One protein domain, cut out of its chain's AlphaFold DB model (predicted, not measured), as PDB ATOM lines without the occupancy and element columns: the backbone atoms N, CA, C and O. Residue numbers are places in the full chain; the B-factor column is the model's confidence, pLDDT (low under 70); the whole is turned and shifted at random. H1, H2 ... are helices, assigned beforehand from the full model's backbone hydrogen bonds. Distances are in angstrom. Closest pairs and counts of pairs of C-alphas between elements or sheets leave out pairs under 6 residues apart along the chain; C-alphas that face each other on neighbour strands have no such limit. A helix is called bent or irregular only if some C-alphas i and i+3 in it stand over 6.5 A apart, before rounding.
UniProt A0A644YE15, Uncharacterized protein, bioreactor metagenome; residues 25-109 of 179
ATOM      1  N   PHE A  25      32.820  50.614  45.031       89.75
ATOM      2  CA  PHE A  25      33.641  51.777  44.689       89.75
ATOM      3  C   PHE A  25      34.329  51.632  43.319       89.75
ATOM      4  O   PHE A  25      34.309  52.562  42.513       89.75
ATOM      5  N   VAL A  26      34.908  50.461  43.051       91.56
ATOM      6  CA  VAL A  26      35.630  50.157  41.810       91.56
ATOM      7  C   VAL A  26      34.648  50.036  40.649       91.56
ATOM      8  O   VAL A  26      34.843  50.662  39.608       91.56
ATOM      9  N   PHE A  27      33.548  49.312  40.862       92.38
ATOM     10  CA  PHE A  27      32.468  49.178  39.891       92.38
ATOM     11  C   PHE A  27      31.927  50.549  39.467       92.38
ATOM     12  O   PHE A  27      31.864  50.868  38.280       92.38
ATOM     13  N   LYS A  28      31.610  51.417  40.437       91.94
ATOM     14  CA  LYS A  28      31.146  52.789  40.179       91.94
ATOM     15  C   LYS A  28      32.181  53.633  39.450       91.94
ATOM     16  O   LYS A  28      31.804  54.484  38.652       91.94
ATOM     17  N   TYR A  29      33.467  53.418  39.700       92.12
ATOM     18  CA  TYR A  29      34.511  54.145  38.991       92.12
ATOM     19  C   TYR A  29      34.593  53.755  37.507       92.12
ATOM     20  O   TYR A  29      34.716  54.631  36.645       92.12
ATOM     21  N   ILE A  30      34.507  52.455  37.210       92.31
ATOM     22  CA  ILE A  30      34.561  51.942  35.836       92.31
ATOM     23  C   ILE A  30      33.270  52.288  35.090       92.31
ATOM     24  O   ILE A  30      33.332  52.914  34.038       92.31
ATOM     25  N   PHE A  31      32.109  51.938  35.647       93.56
ATOM     26  CA  PHE A  31      30.829  51.968  34.930       93.56
ATOM     27  C   PHE A  31      29.933  53.159  35.299       93.56
ATOM     28  O   PHE A  31      29.065  53.553  34.528       93.56
ATOM     29  N   GLY A  32      30.117  53.763  36.473       89.19
ATOM     30  CA  GLY A  32      29.274  54.858  36.972       89.19
ATOM     31  C   GLY A  32      29.759  56.265  36.610       89.19
ATOM     32  O   GLY A  32      29.128  57.248  36.994       89.19
ATOM     33  N   ASN A  33      30.883  56.390  35.901       87.44
ATOM     34  CA  ASN A  33      31.460  57.672  35.509       87.44
ATOM     35  C   ASN A  33      30.978  58.079  34.109       87.44
ATOM     36  O   ASN A  33      31.133  57.314  33.161       87.44
ATOM     37  N   GLU A  34      30.477  59.309  33.942       88.25
ATOM     38  CA  GLU A  34      30.030  59.819  32.633       88.25
ATOM     39  C   GLU A  34      31.115  59.743  31.550       88.25
ATOM     40  O   GLU A  34      30.807  59.524  30.379       88.25
ATOM     41  N   LYS A  35      32.393  59.866  31.934       90.00
ATOM     42  CA  LYS A  35      33.529  59.745  31.008       90.00
ATOM     43  C   LYS A  35      33.709  58.335  30.449       90.00
ATOM     44  O   LYS A  35      34.367  58.181  29.429       90.00
ATOM     45  N   HIS A  36      33.162  57.327  31.122       89.19
ATOM     46  CA  HIS A  36      33.285  55.912  30.776       89.19
ATOM     47  C   HIS A  36      31.920  55.303  30.424       89.19
ATOM     48  O   HIS A  36      31.742  54.090  30.476       89.19
ATOM     49  N   LYS A  37      30.939  56.142  30.064       91.00
ATOM     50  CA  LYS A  37      29.563  55.725  29.761       91.00
ATOM     51  C   LYS A  37      29.489  54.615  28.707       91.00
ATOM     52  O   LYS A  37      28.597  53.778  28.778       91.00
ATOM     53  N   GLU A  38      30.414  54.601  27.749       90.62
ATOM     54  CA  GLU A  38      30.493  53.568  26.711       90.62
ATOM     55  C   GLU A  38      30.686  52.165  27.302       90.62
ATOM     56  O   GLU A  38      30.040  51.235  26.835       90.62
ATOM     57  N   LEU A  39      31.446  52.018  28.395       93.25
ATOM     58  CA  LEU A  39      31.618  50.731  29.082       93.25
ATOM     59  C   LEU A  39      30.339  50.251  29.756       93.25
ATOM     60  O   LEU A  39      30.023  49.067  29.716       93.25
ATOM     61  N   LEU A  40      29.590  51.170  30.371       92.69
ATOM     62  CA  LEU A  40      28.289  50.832  30.940       92.69
ATOM     63  C   LEU A  40      27.309  50.417  29.841       92.69
ATOM     64  O   LEU A  40      26.555  49.467  30.027       92.69
ATOM     65  N   ILE A  41      27.316  51.113  28.701       91.00
ATOM     66  CA  ILE A  41      26.481  50.747  27.555       91.00
ATOM     67  C   ILE A  41      26.879  49.370  27.024       91.00
ATOM     68  O   ILE A  41      25.976  48.580  26.775       91.00
ATOM     69  N   ALA A  42      28.173  49.078  26.875       91.50
ATOM     70  CA  ALA A  42      28.659  47.780  26.407       91.50
ATOM     71  C   ALA A  42      28.176  46.652  27.330       91.50
ATOM     72  O   ALA A  42      27.403  45.802  26.900       91.50
ATOM     73  N   LEU A  43      28.489  46.748  28.629       91.62
ATOM     74  CA  LEU A  43      28.072  45.770  29.635       91.62
ATOM     75  C   LEU A  43      26.549  45.559  29.651       91.62
ATOM     76  O   LEU A  43      26.075  44.427  29.668       91.62
ATOM     77  N   LEU A  44      25.764  46.643  29.663       89.12
ATOM     78  CA  LEU A  44      24.303  46.534  29.690       89.12
ATOM     79  C   LEU A  44      23.733  46.010  28.374       89.12
ATOM     80  O   LEU A  44      22.725  45.317  28.411       89.12
ATOM     81  N   SER A  45      24.331  46.350  27.232       87.81
ATOM     82  CA  SER A  45      23.882  45.833  25.936       87.81
ATOM     83  C   SER A  45      24.076  44.329  25.887       87.81
ATOM     84  O   SER A  45      23.131  43.627  25.549       87.81
ATOM     85  N   ASP A  46      25.236  43.842  26.322       87.94
ATOM     86  CA  ASP A  46      25.508  42.412  26.417       87.94
ATOM     87  C   ASP A  46      24.467  41.753  27.342       87.94
ATOM     88  O   ASP A  46      23.662  40.948  26.881       87.94
ATOM     89  N   ILE A  47      24.335  42.207  28.595       86.06
ATOM     90  CA  ILE A  47      23.385  41.627  29.567       86.06
ATOM     91  C   ILE A  47      21.928  41.645  29.069       86.06
ATOM     92  O   ILE A  47      21.211  40.657  29.218       86.06
ATOM     93  N   LEU A  48      21.459  42.765  28.511       85.00
ATOM     94  CA  LEU A  48      20.050  42.948  28.134       85.00
ATOM     95  C   LEU A  48      19.687  42.304  26.792       85.00
ATOM     96  O   LEU A  48      18.506  42.266  26.446       85.00
ATOM     97  N   THR A  49      20.669  41.826  26.025       85.06
ATOM     98  CA  THR A  49      20.403  41.078  24.787       85.06
ATOM     99  C   THR A  49      20.072  39.611  25.038       85.06
ATOM    100  O   THR A  49      19.541  38.960  24.135       85.06
ATOM    101  N   LEU A  50      20.309  39.096  26.251       81.38
ATOM    102  CA  LEU A  50      19.911  37.739  26.604       81.38
ATOM    103  C   LEU A  50      18.403  37.618  26.832       81.38
ATOM    104  O   LEU A  50      17.821  38.416  27.573       81.38
ATOM    105  N   PRO A  51      17.770  36.575  26.268       83.06
ATOM    106  CA  PRO A  51      16.447  36.152  26.694       83.06
ATOM    107  C   PRO A  51      16.428  35.819  28.191       83.06
ATOM    108  O   PRO A  51      17.393  35.280  28.734       83.06
ATOM    109  N   GLU A  52      15.312  36.103  28.865       82.31
ATOM    110  CA  GLU A  52      15.171  35.876  30.310       82.31
ATOM    111  C   GLU A  52      15.398  34.400  30.684       82.31
ATOM    112  O   GLU A  52      15.989  34.104  31.717       82.31
ATOM    113  N   GLU A  53      15.001  33.471  29.813       83.69
ATOM    114  CA  GLU A  53      15.207  32.030  29.971       83.69
ATOM    115  C   GLU A  53      16.676  31.579  29.879       83.69
ATOM    116  O   GLU A  53      17.010  30.485  30.341       83.69
ATOM    117  N   GLU A  54      17.556  32.402  29.306       82.19
ATOM    118  CA  GLU A  54      18.997  32.138  29.218       82.19
ATOM    119  C   GLU A  54      19.746  32.661  30.454       82.19
ATOM    120  O   GLU A  54      20.786  32.115  30.815       82.19
ATOM    121  N   ILE A  55      19.196  33.650  31.173       81.19
ATOM    122  CA  ILE A  55      19.830  34.241  32.365       81.19
ATOM    123  C   ILE A  55      20.138  33.192  33.450       81.19
ATOM    124  O   ILE A  55      21.265  33.186  33.945       81.19
ATOM    125  N   PRO A  56      19.220  32.277  33.834       83.62
ATOM    126  CA  PRO A  56      19.531  31.245  34.823       83.62
ATOM    127  C   PRO A  56      20.708  30.353  34.419       83.62
ATOM    128  O   PRO A  56      21.455  29.909  35.287       83.62
ATOM    129  N   LYS A  57      20.898  30.121  33.114       82.75
ATOM    130  CA  LYS A  57      21.964  29.251  32.602       82.75
ATOM    131  C   LYS A  57      23.352  29.848  32.810       82.75
ATOM    132  O   LYS A  57      24.320  29.105  32.904       82.75
ATOM    133  N   LEU A  58      23.447  31.169  32.958       79.25
ATOM    134  CA  LEU A  58      24.697  31.850  33.295       79.25
ATOM    135  C   LEU A  58      25.212  31.508  34.696       79.25
ATOM    136  O   LEU A  58      26.398  31.674  34.969       79.25
ATOM    137  N   PHE A  59      24.328  31.067  35.591       81.81
ATOM    138  CA  PHE A  59      24.669  30.726  36.974       81.81
ATOM    139  C   PHE A  59      24.812  29.223  37.197       81.81
ATOM    140  O   PHE A  59      25.217  28.808  38.278       81.81
ATOM    141  N   ASP A  60      24.484  28.417  36.191       84.06
ATOM    142  CA  ASP A  60      24.655  26.976  36.245       84.06
ATOM    143  C   ASP A  60      26.111  26.634  35.894       84.06
ATOM    144  O   ASP A  60      26.644  27.076  34.871       84.06
ATOM    145  N   GLU A  61      26.791  25.924  36.790       79.69
ATOM    146  CA  GLU A  61      28.177  25.480  36.597       79.69
ATOM    147  C   GLU A  61      28.247  24.193  35.761       79.69
ATOM    148  O   GLU A  61      29.285  23.907  35.166       79.69
ATOM    149  N   ASP A  62      27.140  23.445  35.667       84.94
ATOM    150  CA  ASP A  62      27.062  22.187  34.918       84.94
ATOM    151  C   ASP A  62      26.779  22.409  33.418       84.94
ATOM    152  O   ASP A  62      26.802  21.463  32.623       84.94
ATOM    153  N   ILE A  63      26.512  23.655  33.010       82.06
ATOM    154  CA  ILE A  63      26.259  24.037  31.617       82.06
ATOM    155  C   ILE A  63      27.554  24.526  30.966       82.06
ATOM    156  O   ILE A  63      28.240  25.408  31.478       82.06
ATOM    157  N   GLU A  64      27.864  23.978  29.788       81.19
ATOM    158  CA  GLU A  64      28.982  24.440  28.966       81.19
ATOM    159  C   GLU A  64      28.758  25.895  28.532       81.19
ATOM    160  O   GLU A  64      27.736  26.232  27.928       81.19
ATOM    161  N   ARG A  65      29.723  26.758  28.854       81.12
ATOM    162  CA  ARG A  65      29.703  28.182  28.513       81.12
ATOM    163  C   ARG A  65      30.600  28.429  27.311       81.12
ATOM    164  O   ARG A  65      31.723  27.930  27.262       81.12
ATOM    165  N   ASP A  66      30.121  29.226  26.362       86.06
ATOM    166  CA  ASP A  66      30.971  29.708  25.277       86.06
ATOM    167  C   ASP A  66      31.877  30.822  25.809       86.06
ATOM    168  O   ASP A  66      31.417  31.916  26.128       86.06
ATOM    169  N   GLU A  67      33.181  30.560  25.893       83.44
ATOM    170  CA  GLU A  67      34.183  31.546  26.324       83.44
ATOM    171  C   GLU A  67      34.297  32.765  25.382       83.44
ATOM    172  O   GLU A  67      34.953  33.759  25.708       83.44
ATOM    173  N   ASN A  68      33.699  32.696  24.189       87.00
ATOM    174  CA  ASN A  68      33.634  33.806  23.240       87.00
ATOM    175  C   ASN A  68      32.374  34.659  23.410       87.00
ATOM    176  O   ASN A  68      32.283  35.714  22.778       87.00
ATOM    177  N   ASP A  69      31.426  34.232  24.247       89.50
ATOM    178  CA  ASP A  69      30.245  35.019  24.576       89.50
ATOM    179  C   ASP A  69      30.666  36.257  25.396       89.50
ATOM    180  O   ASP A  69      31.285  36.111  26.459       89.50
ATOM    181  N   PRO A  70      30.347  37.484  24.942       90.50
ATOM    182  CA  PRO A  70      30.693  38.710  25.658       90.50
ATOM    183  C   PRO A  70      30.224  38.732  27.117       90.50
ATOM    184  O   PRO A  70      30.915  39.268  27.980       90.50
ATOM    185  N   ILE A  71      29.078  38.126  27.423       90.12
ATOM    186  CA  ILE A  71      28.492  38.106  28.766       90.12
ATOM    187  C   ILE A  71      29.260  37.143  29.651       90.12
ATOM    188  O   ILE A  71      29.567  37.489  30.791       90.12
ATOM    189  N   VAL A  72      29.621  35.970  29.124       90.50
ATOM    190  CA  VAL A  72      30.502  35.024  29.824       90.50
ATOM    191  C   VAL A  72      31.830  35.703  30.143       90.50
ATOM    192  O   VAL A  72      32.252  35.691  31.295       90.50
ATOM    193  N   GLN A  73      32.420  36.412  29.180       92.81
ATOM    194  CA  GLN A  73      33.664  37.154  29.392       92.81
ATOM    195  C   GLN A  73      33.521  38.273  30.433       92.81
ATOM    196  O   GLN A  73      34.414  38.463  31.260       92.81
ATOM    197  N   TRP A  74      32.412  39.020  30.426       94.00
ATOM    198  CA  TRP A  74      32.148  40.044  31.441       94.00
ATOM    199  C   TRP A  74      31.968  39.443  32.831       94.00
ATOM    200  O   TRP A  74      32.491  40.003  33.795       94.00
ATOM    201  N   MET A  75      31.257  38.320  32.947       91.12
ATOM    202  CA  MET A  75      31.105  37.606  34.214       91.12
ATOM    203  C   MET A  75      32.457  37.121  34.726       91.12
ATOM    204  O   MET A  75      32.803  37.426  35.860       91.12
ATOM    205  N   GLU A  76      33.258  36.476  33.877       92.00
ATOM    206  CA  GLU A  76      34.611  36.033  34.227       92.00
ATOM    207  C   GLU A  76      35.514  37.206  34.624       92.00
ATOM    208  O   GLU A  76      36.273  37.106  35.583       92.00
ATOM    209  N   PHE A  77      35.404  38.357  33.953       95.06
ATOM    210  CA  PHE A  77      36.192  39.544  34.294       95.06
ATOM    211  C   PHE A  77      35.792  40.134  35.644       95.06
ATOM    212  O   PHE A  77      36.650  40.544  36.430       95.06
ATOM    213  N   LEU A  78      34.487  40.190  35.916       93.12
ATOM    214  CA  LEU A  78      33.983  40.600  37.218       93.12
ATOM    215  C   LEU A  78      34.378  39.585  38.293       93.12
ATOM    216  O   LEU A  78      34.662  39.988  39.420       93.12
ATOM    217  N   ASP A  79      34.431  38.298  37.950       91.44
ATOM    218  CA  ASP A  79      34.739  37.224  38.882       91.44
ATOM    219  C   ASP A  79      36.220  36.989  39.155       91.44
ATOM    220  O   ASP A  79      36.529  36.493  40.241       91.44
ATOM    221  N   ALA A  80      37.094  37.434  38.252       92.88
ATOM    222  CA  ALA A  80      38.532  37.220  38.289       92.88
ATOM    223  C   ALA A  80      39.164  37.543  39.654       92.88
ATOM    224  O   ALA A  80      38.997  38.633  40.222       92.88
ATOM    225  N   GLU A  81      39.947  36.590  40.157       88.25
ATOM    226  CA  GLU A  81      40.653  36.688  41.439       88.25
ATOM    227  C   GLU A  81      42.090  37.181  41.264       88.25
ATOM    228  O   GLU A  81      42.720  37.643  42.221       88.25
ATOM    229  N   SER A  82      42.611  37.114  40.037       90.75
ATOM    230  CA  SER A  82      43.989  37.469  39.736       90.75
ATOM    231  C   SER A  82      44.121  38.467  38.590       90.75
ATOM    232  O   SER A  82      43.332  38.527  37.648       90.75
ATOM    233  N   LYS A  83      45.209  39.244  38.644       92.88
ATOM    234  CA  LYS A  83      45.626  40.127  37.549       92.88
ATOM    235  C   LYS A  83      45.803  39.359  36.233       92.88
ATOM    236  O   LYS A  83      45.457  39.884  35.183       92.88
ATOM    237  N   GLY A  84      46.330  38.134  36.295       93.50
ATOM    238  CA  GLY A  84      46.569  37.307  35.112       93.50
ATOM    239  C   GLY A  84      45.274  36.907  34.403       93.50
ATOM    240  O   GLY A  84      45.192  37.026  33.185       93.50
ATOM    241  N   GLU A  85      44.243  36.510  35.154       94.00
ATOM    242  CA  GLU A  85      42.912  36.223  34.594       94.00
ATOM    243  C   GLU A  85      42.327  37.448  33.882       94.00
ATOM    244  O   GLU A  85      41.887  37.357  32.736       94.00
ATOM    245  N   MET A  86      42.403  38.618  34.523       95.00
ATOM    246  CA  MET A  86      41.931  39.869  33.923       95.00
ATOM    247  C   MET A  86      42.706  40.240  32.651       95.00
ATOM    248  O   MET A  86      42.115  40.763  31.708       95.00
ATOM    249  N   GLU A  87      44.015  39.976  32.605       95.69
ATOM    250  CA  GLU A  87      44.852  40.226  31.426       95.69
ATOM    251  C   GLU A  87      44.451  39.351  30.241       95.69
ATOM    252  O   GLU A  87      44.288  39.875  29.140       95.69
ATOM    253  N   VAL A  88      44.209  38.058  30.470       94.81
ATOM    254  CA  VAL A  88      43.739  37.135  29.424       94.81
ATOM    255  C   VAL A  88      42.404  37.606  28.839       94.81
ATOM    256  O   VAL A  88      42.240  37.650  27.619       94.81
ATOM    257  N   LEU A  89      41.458  38.022  29.683       95.75
ATOM    258  CA  LEU A  89      40.153  38.522  29.232       95.75
ATOM    259  C   LEU A  89      40.274  39.851  28.470       95.75
ATOM    260  O   LEU A  89      39.634  40.047  27.436       95.75
ATOM    261  N   ALA A  90      41.155  40.740  28.929       95.94
ATOM    262  CA  ALA A  90      41.477  41.997  28.257       95.94
ATOM    263  C   ALA A  90      42.177  41.806  26.896       95.94
ATOM    264  O   ALA A  90      42.165  42.711  26.061       95.94
ATOM    265  N   GLU A  91      42.815  40.664  26.646       95.50
ATOM    266  CA  GLU A  91      43.347  40.335  25.321       95.50
ATOM    267  C   GLU A  91      42.250  39.881  24.354       95.50
ATOM    268  O   GLU A  91      42.327  40.196  23.163       95.50
ATOM    269  N   LYS A  92      41.222  39.191  24.864       92.56
ATOM    270  CA  LYS A  92      40.104  38.655  24.075       92.56
ATOM    271  C   LYS A  92      39.047  39.711  23.731       92.56
ATOM    272  O   LYS A  92      38.489  39.673  22.636       92.56
ATOM    273  N   ASN A  93      38.788  40.664  24.629       94.81
ATOM    274  CA  ASN A  93      37.682  41.616  24.507       94.81
ATOM    275  C   ASN A  93      38.145  43.066  24.728       94.81
ATOM    276  O   ASN A  93      38.717  43.413  25.763       94.81
ATOM    277  N   ASN A  94      37.886  43.937  23.746       95.12
ATOM    278  CA  ASN A  94      38.348  45.330  23.767       95.12
ATOM    279  C   ASN A  94      37.650  46.195  24.827       95.12
ATOM    280  O   ASN A  94      38.287  47.097  25.379       95.12
ATOM    281  N   ASP A  95      36.383  45.926  25.138       95.06
ATOM    282  CA  ASP A  95      35.651  46.674  26.161       95.06
ATOM    283  C   ASP A  95      36.146  46.275  27.556       95.06
ATOM    284  O   ASP A  95      36.460  47.139  28.385       95.06
ATOM    285  N   ILE A  96      36.377  44.976  27.769       96.62
ATOM    286  CA  ILE A  96      37.045  44.466  28.975       96.62
ATOM    287  C   ILE A  96      38.457  45.039  29.092       96.62
ATOM    288  O   ILE A  96      38.868  45.467  30.170       96.62
ATOM    289  N   LYS A  97      39.203  45.140  27.989       97.19
ATOM    290  CA  LYS A  97      40.532  45.766  27.977       97.19
ATOM    291  C   LYS A  97      40.501  47.203  28.466       97.19
ATOM    292  O   LYS A  97      41.393  47.639  29.199       97.19
ATOM    293  N   MET A  98      39.499  47.963  28.041       95.44
ATOM    294  CA  MET A  98      39.334  49.343  28.473       95.44
ATOM    295  C   MET A  98      38.969  49.405  29.964       95.44
ATOM    296  O   MET A  98      39.613  50.159  30.698       95.44
ATOM    297  N   ALA A  99      38.048  48.559  30.437       95.50
ATOM    298  CA  ALA A  99      37.722  48.433  31.860       95.50
ATOM    299  C   ALA A  99      38.951  48.054  32.710       95.50
ATOM    300  O   ALA A  99      39.241  48.709  33.714       95.50
ATOM    301  N   TYR A 100      39.739  47.071  32.266       96.50
ATOM    302  CA  TYR A 100      40.977  46.642  32.917       96.50
ATOM    303  C   TYR A 100      42.026  47.764  32.977       96.50
ATOM    304  O   TYR A 100      42.675  47.976  34.003       96.50
ATOM    305  N   ASN A 101      42.178  48.554  31.911       95.12
ATOM    306  CA  ASN A 101      43.108  49.685  31.921       95.12
ATOM    307  C   ASN A 101      42.687  50.783  32.907       95.12
ATOM    308  O   ASN A 101      43.541  51.330  33.608       95.12
ATOM    309  N   LEU A 102      41.389  51.085  33.009       93.56
ATOM    310  CA  LEU A 102      40.880  52.006  34.029       93.56
ATOM    311  C   LEU A 102      41.128  51.470  35.438       93.56
ATOM    312  O   LEU A 102      41.542  52.222  36.323       93.56
ATOM    313  N   LEU A 103      40.932  50.165  35.621       94.00
ATOM    314  CA  LEU A 103      41.178  49.476  36.875       94.00
ATOM    315  C   LEU A 103      42.647  49.580  37.308       94.00
ATOM    316  O   LEU A 103      42.929  49.897  38.465       94.00
ATOM    317  N   LYS A 104      43.591  49.405  36.377       93.38
ATOM    318  CA  LYS A 104      45.027  49.616  36.628       93.38
ATOM    319  C   LYS A 104      45.343  51.036  37.082       93.38
ATOM    320  O   LYS A 104      46.196  51.220  37.946       93.38
ATOM    321  N   VAL A 105      44.685  52.035  36.493       91.62
ATOM    322  CA  VAL A 105      44.898  53.442  36.856       91.62
ATOM    323  C   VAL A 105      44.430  53.699  38.284       91.62
ATOM    324  O   VAL A 105      45.207  54.214  39.085       91.62
ATOM    325  N   ILE A 106      43.203  53.300  38.634       91.00
ATOM    326  CA  ILE A 106      42.680  53.533  39.987       91.00
ATOM    327  C   ILE A 106      43.386  52.685  41.048       91.00
ATOM    328  O   ILE A 106      43.584  53.160  42.161       91.00
ATOM    329  N   SER A 107      43.845  51.479  40.700       91.62
ATOM    330  CA  SER A 107      44.609  50.603  41.607       91.62
ATOM    331  C   SER A 107      45.941  51.212  42.052       91.62
ATOM    332  O   SER A 107      46.445  50.868  43.121       91.62
ATOM    333  N   LYS A 108      46.494  52.139  41.260       90.12
ATOM    334  CA  LYS A 108      47.713  52.888  41.590       90.12
ATOM    335  C   LYS A 108      47.446  54.208  42.319       90.12
ATOM    336  O   LYS A 108      48.396  54.821  42.801       90.12
ATOM    337  N   ASP A 109      46.194  54.658  42.411       92.00
ATOM    338  CA  ASP A 109      45.851  55.840  43.200       92.00
ATOM    339  C   ASP A 109      45.838  55.487  44.693       92.00
ATOM    340  O   ASP A 109      45.058  54.654  45.155       92.00
TER     341      ASP A 109
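This is residues 25 to 109 of the 179 residues of an uncharacterized protein of bioreactor metagenome (UniProt A0A644YE15). Three helices, H4, H5 and H6, form an up-and-down bundle with their centres in a triangle, and the long helix H2 crosses over H4 and H6 on the side away from H5. H1 packs on H6 and meets H2 at a corner, while the small helix H3 lies at the far end of the long axis, between H2 and H4 in the chain. The printed part has 85 residues with six named helices, H1 to H6 in order, and no named strand; the class is all helix. It is compact, with a radius of gyration of the C-alphas of 13.2 A and spans of 39 by 27 by 21 A.

H2, residues 34 to 49, has a kink of 26 degrees near residue 41 and is irregular, with C-alphas 35 and 38 8.1 A apart. With residues 43 to 47 alone it touches H4, residues 70 to 79, opposite ways at a steep tilt of 63 degrees; the closest C-alphas, of Asp 46 and Ile 71, are 5.7 A apart. With residues 39 to 42 alone it touches residues 95 to 99 of H6, residues 94 to 107, opposite ways at a steep tilt of 46 degrees; the closest C-alphas, of Leu 39 and Asp 95, are 6.4 A apart. H2 and H6 are both hubs, touching three helices each. H1, residues 25 to 31, touches H2 only at the corner, about perpendicular at 78 degrees, with the C-alphas of Phe 31 and Leu 40 closest at 4.9 A. H1 touches residues 99 to 103 of H6 alone, opposite ways at a shallow tilt of 33 degrees, only just short of steep; the closest C-alphas, of Ile 30 and Ala 99, are 6.2 A apart. H5, residues 83 to 92, forms a helical hairpin with H4, at a tilt of 11 degrees, the closest C-alphas being those of Phe 77 and Met 86, 5.8 A apart. It forms another with H6, at 29 degrees, where the C-alphas of Ala 90 and Lys 97 come closest at 3.9 A. H4 and H6 are close but not clearly touching, with the C-alphas of Trp 74 and Ile 96 closest at 7.0 A. H3, residues 55 to 59, touches no helix and is close but not clearly touching to H4, with the C-alphas of Leu 58 and Val 72 closest at 7.5 A. Every O i to N i+4 pair is within hydrogen-bond range in H1, H4, H5 and H6; H2 has 9 of 12, and H3 has 0 of 1 but 2 of 2 O i to N i+3 pairs.

H2 runs 22.5 A from C-alpha 34 at (30.030, 59.819, 32.633) to C-alpha 49. H6 is 19.6 A long and ends with C-alpha 107 at (44.609, 50.603, 41.607). H5 measures 14.6 A and H4 13.9 A. H1, seven residues, begins with C-alpha 25 at (33.641, 51.777, 44.689), and H3 has five residues.

The two C-alphas farthest apart, of Glu 53 and Asp 109, are 41.0 A apart. The printed part has no cut; the link from H3 to H4 is short, the other four are tight. Mean pLDDT of the printed part is 90.0, and no printed residue is under 70.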